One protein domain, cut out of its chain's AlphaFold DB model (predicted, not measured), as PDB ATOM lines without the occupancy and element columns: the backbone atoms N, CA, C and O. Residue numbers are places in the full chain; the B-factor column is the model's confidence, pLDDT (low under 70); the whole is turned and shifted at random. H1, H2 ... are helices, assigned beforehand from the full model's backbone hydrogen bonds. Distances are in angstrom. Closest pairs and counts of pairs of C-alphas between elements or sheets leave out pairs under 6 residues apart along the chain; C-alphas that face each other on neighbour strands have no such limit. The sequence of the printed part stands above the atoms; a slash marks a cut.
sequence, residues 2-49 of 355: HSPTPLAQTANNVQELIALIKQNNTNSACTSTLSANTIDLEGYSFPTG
ATOM      1  N   HIS A   2     119.507  76.608  69.745       56.31
ATOM      2  CA  HIS A   2     118.095  76.281  69.949       56.31
ATOM      3  C   HIS A   2     117.284  76.925  68.825       56.31
ATOM      4  O   HIS A   2     117.555  78.065  68.455       56.31
ATOM      5  N   SER A   3     116.312  76.205  68.266       61.84
ATOM      6  CA  SER A   3     115.379  76.803  67.310       61.84
ATOM      7  C   SER A   3     114.511  77.851  68.024       61.84
ATOM      8  O   SER A   3     114.115  77.608  69.167       61.84
ATOM      9  N   PRO A   4     114.186  78.994  67.388       70.00
ATOM     10  CA  PRO A   4     113.319  80.001  67.992       70.00
ATOM     11  C   PRO A   4     111.962  79.396  68.347       70.00
ATOM     12  O   PRO A   4     111.447  78.553  67.606       70.00
ATOM     13  N   THR A   5     111.370  79.837  69.455       80.88
ATOM     14  CA  THR A   5     110.029  79.400  69.866       80.88
ATOM     15  C   THR A   5     108.991  79.743  68.787       80.88
ATOM     16  O   THR A   5     109.189  80.708  68.048       80.88
ATOM     17  N   PRO A   6     107.856  79.027  68.693       81.38
ATOM     18  CA  PRO A   6     106.790  79.373  67.747       81.38
ATOM     19  C   PRO A   6     106.324  80.831  67.869       81.38
ATOM     20  O   PRO A   6     106.051  81.470  66.862       81.38
ATOM     21  N   LEU A   7     106.314  81.383  69.089       79.44
ATOM     22  CA  LEU A   7     106.007  82.793  69.342       79.44
ATOM     23  C   LEU A   7     107.090  83.737  68.796       79.44
ATOM     24  O   LEU A   7     106.777  84.805  68.291       79.44
ATOM     25  N   ALA A   8     108.367  83.364  68.871       80.75
ATOM     26  CA  ALA A   8     109.436  84.159  68.271       80.75
ATOM     27  C   ALA A   8     109.418  84.091  66.735       80.75
ATOM     28  O   ALA A   8     109.808  85.051  66.077       80.75
ATOM     29  N   GLN A   9     108.930  82.983  66.165       83.88
ATOM     30  CA  GLN A   9     108.798  82.788  64.717       83.88
ATOM     31  C   GLN A   9     107.671  83.617  64.087       83.88
ATOM     32  O   GLN A   9     107.683  83.804  62.873       83.88
ATOM     33  N   THR A  10     106.706  84.119  64.869       86.50
ATOM     34  CA  THR A  10     105.663  85.016  64.339       86.50
ATOM     35  C   THR A  10     106.152  86.449  64.149       86.50
ATOM     36  O   THR A  10     105.497  87.218  63.450       86.50
ATOM     37  N   ALA A  11     107.286  86.823  64.748       88.56
ATOM     38  CA  ALA A  11     107.881  88.134  64.551       88.56
ATOM     39  C   ALA A  11     108.558  88.231  63.179       88.56
ATOM     40  O   ALA A  11     109.333  87.361  62.795       88.56
ATOM     41  N   ASN A  12     108.341  89.340  62.476       89.31
ATOM     42  CA  ASN A  12     108.976  89.628  61.186       89.31
ATOM     43  C   ASN A  12     110.229  90.506  61.331       89.31
ATOM     44  O   ASN A  12     110.921  90.793  60.356       89.31
ATOM     45  N   ASN A  13     110.508  90.999  62.538       90.50
ATOM     46  CA  ASN A  13     111.683  91.801  62.865       90.50
ATOM     47  C   ASN A  13     111.927  91.810  64.385       90.50
ATOM     48  O   ASN A  13     111.057  91.446  65.177       90.50
ATOM     49  N   VAL A  14     113.104  92.294  64.797       89.44
ATOM     50  CA  VAL A  14     113.510  92.391  66.213       89.44
ATOM     51  C   VAL A  14     112.505  93.193  67.052       89.44
ATOM     52  O   VAL A  14     112.292  92.884  68.221       89.44
ATOM     53  N   GLN A  15     111.838  94.192  66.471       90.25
ATOM     54  CA  GLN A  15     110.976  95.108  67.222       90.25
ATOM     55  C   GLN A  15     109.639  94.439  67.542       90.25
ATOM     56  O   GLN A  15     109.128  94.572  68.654       90.25
ATOM     57  N   GLU A  16     109.116  93.664  66.597       90.00
ATOM     58  CA  GLU A  16     107.953  92.804  66.795       90.00
ATOM     59  C   GLU A  16     108.257  91.676  67.789       90.00
ATOM     60  O   GLU A  16     107.457  91.418  68.686       90.00
ATOM     61  N   LEU A  17     109.459  91.091  67.729       91.31
ATOM     62  CA  LEU A  17     109.909  90.096  68.704       91.31
ATOM     63  C   LEU A  17     109.954  90.676  70.128       91.31
ATOM     64  O   LEU A  17     109.442  90.060  71.062       91.31
ATOM     65  N   ILE A  18     110.500  91.885  70.305       91.50
ATOM     66  CA  ILE A  18     110.502  92.591  71.599       91.50
ATOM     67  C   ILE A  18     109.076  92.800  72.105       91.50
ATOM     68  O   ILE A  18     108.814  92.588  73.289       91.50
ATOM     69  N   ALA A  19     108.160  93.230  71.233       89.94
ATOM     70  CA  ALA A  19     106.770  93.462  71.607       89.94
ATOM     71  C   ALA A  19     106.093  92.166  72.077       89.94
ATOM     72  O   ALA A  19     105.458  92.160  73.131       89.94
ATOM     73  N   LEU A  20     106.305  91.059  71.358       90.44
ATOM     74  CA  LEU A  20     105.779  89.744  71.729       90.44
ATOM     75  C   LEU A  20     106.357  89.243  73.054       90.44
ATOM     76  O   LEU A  20     105.600  88.747  73.889       90.44
ATOM     77  N   ILE A  21     107.660  89.424  73.291       89.88
ATOM     78  CA  ILE A  21     108.283  89.067  74.572       89.88
ATOM     79  C   ILE A  21     107.676  89.906  75.701       89.88
ATOM     80  O   ILE A  21     107.305  89.354  76.731       89.88
ATOM     81  N   LYS A  22     107.513  91.222  75.520       89.44
ATOM     82  CA  LYS A  22     106.908  92.090  76.548       89.44
ATOM     83  C   LYS A  22     105.445  91.755  76.827       89.44
ATOM     84  O   LYS A  22     105.004  91.917  77.958       89.44
ATOM     85  N   GLN A  23     104.705  91.301  75.820       88.19
ATOM     86  CA  GLN A  23     103.299  90.933  75.959       88.19
ATOM     87  C   GLN A  23     103.102  89.581  76.659       88.19
ATOM     88  O   GLN A  23     102.130  89.418  77.390       88.19
ATOM     89  N   ASN A  24     104.003  88.621  76.433       84.94
ATOM     90  CA  ASN A  24     103.835  87.235  76.885       84.94
ATOM     91  C   ASN A  24     104.746  86.854  78.064       84.94
ATOM     92  O   ASN A  24     104.694  85.722  78.534       84.94
ATOM     93  N   ASN A  25     105.579  87.776  78.555       84.38
ATOM     94  CA  ASN A  25     106.458  87.551  79.700       84.38
ATOM     95  C   ASN A  25     105.971  88.335  80.927       84.38
ATOM     96  O   ASN A  25     105.908  89.564  80.916       84.38
ATOM     97  N   THR A  26     105.665  87.620  82.009       85.56
ATOM     98  CA  THR A  26     105.176  88.188  83.277       85.56
ATOM     99  C   THR A  26     106.291  88.757  84.166       85.56
ATOM    100  O   THR A  26     106.008  89.428  85.159       85.56
ATOM    101  N   ASN A  27     107.567  88.556  83.814       87.56
ATOM    102  CA  ASN A  27     108.716  89.085  84.544       87.56
ATOM    103  C   ASN A  27     108.983  90.559  84.177       87.56
ATOM    104  O   ASN A  27     109.603  90.877  83.157       87.56
ATOM    105  N   SER A  28     108.549  91.478  85.043       83.56
ATOM    106  CA  SER A  28     108.698  92.931  84.858       83.56
ATOM    107  C   SER A  28     110.154  93.424  84.863       83.56
ATOM    108  O   SER A  28     110.480  94.414  84.203       83.56
ATOM    109  N   ALA A  29     111.061  92.729  85.557       84.69
ATOM    110  CA  ALA A  29     112.488  93.058  85.560       84.69
ATOM    111  C   ALA A  29     113.147  92.731  84.206       84.69
ATOM    112  O   ALA A  29     113.948  93.513  83.693       84.69
ATOM    113  N   CYS A  30     112.751  91.616  83.587       79.75
ATOM    114  CA  CYS A  30     113.195  91.233  82.246       79.75
ATOM    115  C   CYS A  30     112.640  92.188  81.174       79.75
ATOM    116  O   CYS A  30     113.380  92.725  80.351       79.75
ATOM    117  N   THR A  31     111.337  92.474  81.206       86.31
ATOM    118  CA  THR A  31     110.677  93.278  80.161       86.31
ATOM    119  C   THR A  31     111.033  94.768  80.203       86.31
ATOM    120  O   THR A  31     110.998  95.433  79.162       86.31
ATOM    121  N   SER A  32     111.416  95.304  81.365       87.25
ATOM    122  CA  SER A  32     111.799  96.716  81.527       87.25
ATOM    123  C   SER A  32     113.166  97.061  80.931       87.25
ATOM    124  O   SER A  32     113.360  98.185  80.472       87.25
ATOM    125  N   THR A  33     114.090  96.100  80.880       86.62
ATOM    126  CA  THR A  33     115.448  96.288  80.342       86.62
ATOM    127  C   THR A  33     115.587  95.829  78.885       86.62
ATOM    128  O   THR A  33     116.594  96.117  78.238       86.62
ATOM    129  N   LEU A  34     114.556  95.175  78.338       88.56
ATOM    130  CA  LEU A  34     114.572  94.609  76.994       88.56
ATOM    131  C   LEU A  34     114.513  95.682  75.891       88.56
ATOM    132  O   LEU A  34     113.533  96.431  75.756       88.56
ATOM    133  N   SER A  35     115.556  95.683  75.064       88.25
ATOM    134  CA  SER A  35     115.768  96.526  73.885       88.25
ATOM    135  C   SER A  35     116.427  95.743  72.737       88.25
ATOM    136  O   SER A  35     116.945  94.644  72.945       88.25
ATOM    137  N   ALA A  36     116.470  96.324  71.533       86.38
ATOM    138  CA  ALA A  36     117.094  95.699  70.361       86.38
ATOM    139  C   ALA A  36     118.594  95.404  70.545       86.38
ATOM    140  O   ALA A  36     119.100  94.456  69.961       86.38
ATOM    141  N   ASN A  37     119.290  96.167  71.396       84.38
ATOM    142  CA  ASN A  37     120.728  95.997  71.643       84.38
ATOM    143  C   ASN A  37     121.039  94.926  72.702       84.38
ATOM    144  O   ASN A  37     122.189  94.543  72.872       84.38
ATOM    145  N   THR A  38     120.025  94.492  73.450       84.81
ATOM    146  CA  THR A  38     120.126  93.467  74.504       84.81
ATOM    147  C   THR A  38     119.634  92.095  74.046       84.81
ATOM    148  O   THR A  38     119.734  91.138  74.805       84.81
ATOM    149  N   ILE A  39     119.076  91.995  72.836       83.94
ATOM    150  CA  ILE A  39     118.618  90.732  72.255       83.94
ATOM    151  C   ILE A  39     119.714  90.186  71.351       83.94
ATOM    152  O   ILE A  39     120.050  90.805  70.342       83.94
ATOM    153  N   ASP A  40     120.227  89.011  71.703       83.19
ATOM    154  CA  ASP A  40     121.065  88.208  70.819       83.19
ATOM    155  C   ASP A  40     120.181  87.242  70.022       83.19
ATOM    156  O   ASP A  40     119.337  86.541  70.584       83.19
ATOM    157  N   LEU A  41     120.345  87.241  68.701       82.25
ATOM    158  CA  LEU A  41     119.604  86.366  67.795       82.25
ATOM    159  C   LEU A  41     120.346  85.055  67.517       82.25
ATOM    160  O   LEU A  41     119.781  84.204  66.836       82.25
ATOM    161  N   GLU A  42     121.588  84.886  67.992       78.88
ATOM    162  CA  GLU A  42     122.376  83.650  67.835       78.88
ATOM    163  C   GLU A  42     122.401  83.152  66.371       78.88
ATOM    164  O   GLU A  42     122.322  81.959  66.074       78.88
ATOM    165  N   GLY A  43     122.456  84.096  65.421       73.69
ATOM    166  CA  GLY A  43     122.459  83.829  63.978       73.69
ATOM    167  C   GLY A  43     121.084  83.674  63.311       73.69
ATOM    168  O   GLY A  43     121.030  83.431  62.103       73.69
ATOM    169  N   TYR A  44     119.973  83.841  64.033       79.31
ATOM    170  CA  TYR A  44     118.628  83.858  63.451       79.31
ATOM    171  C   TYR A  44     118.394  85.117  62.601       79.31
ATOM    172  O   TYR A  44     118.695  86.238  63.013       79.31
ATOM    173  N   SER A  45     117.822  84.929  61.409       80.38
ATOM    174  CA  SER A  45     117.424  86.011  60.505       80.38
ATOM    175  C   SER A  45     115.917  85.967  60.274       80.38
ATOM    176  O   SER A  45     115.343  84.905  60.039       80.38
ATOM    177  N   PHE A  46     115.276  87.130  60.372       83.88
ATOM    178  CA  PHE A  46     113.839  87.252  60.158       83.88
ATOM    179  C   PHE A  46     113.489  87.125  58.672       83.88
ATOM    180  O   PHE A  46     114.274  87.556  57.822       83.88
ATOM    181  N   PRO A  47     112.302  86.591  58.341       77.88
ATOM    182  CA  PRO A  47     111.818  86.585  56.970       77.88
ATOM    183  C   PRO A  47     111.607  88.029  56.484       77.88
ATOM    184  O   PRO A  47     110.691  88.724  56.915       77.88
ATOM    185  N   THR A  48     112.459  88.508  55.575       56.75
ATOM    186  CA  THR A  48     112.235  89.768  54.850       56.75
ATOM    187  C   THR A  48     111.028  89.604  53.931       56.75
ATOM    188  O   THR A  48     111.093  88.862  52.953       56.75
ATOM    189  N   GLY A  49     109.925  90.274  54.265       47.31
ATOM    190  CA  GLY A  49     108.686  90.222  53.496       47.31
ATOM    191  C   GLY A  49     108.818  90.830  52.097       47.31
ATOM    192  O   GLY A  49     109.221  91.982  51.945       47.31
TER     193      GLY A  49
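AT A GLANCE: This is residues 2 to 49 of the 355 residues of the protein "TNase-like domain-containing protein" of Bacillus sp. V3-13 (UniProt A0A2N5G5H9). Three short helices follow one another, with H2, the longest, between H1 at one end and H3 at the other. After H3, residues 34 to 49 fold back past H2 toward the H1 end as a long strandless tail. The printed part has 48 residues, 21 of them, under half, in the named helices H1, H2 and H3, with no named strand; the class is all helix. It is compact, with a radius of gyration of the C-alphas of 10.7 A and spans of 30 by 21 by 19 A.

IN THESE COORDINATES: H1 is residues 6 to 9, from C-alpha 6 at (106.790, 79.373, 67.747). H2, residues 14 to 24, is 15.3 A long. H3, residues 28 to 33, is 8.8 A long and ends with C-alpha 33 at (115.448, 96.288, 80.342).

HOW THE PARTS SIT: H1 and H2 only just touch, with 3 pairs of C-alphas within 8 A; the closest C-alphas, Ala 8 and Leu 17, are 6.0 A apart. H2 and H3 are close but not clearly touching, their closest C-alphas, Lys 22 and Thr 31, 5.4 A apart, at a shallow tilt of 15 degrees, opposite ways. H1 and H3 are apart. Every O i to N i+4 pair is within hydrogen-bond range in H2, 1 of 2 in H3; H1 is too short for such a pair.

THE WHOLE: The farthest C-alphas, Ala 29 and Gly 49, are 32.4 A apart. The printed part has no cut, and both links are tight. Residues 2 to 3 and 48 to 49 have pLDDT under 70.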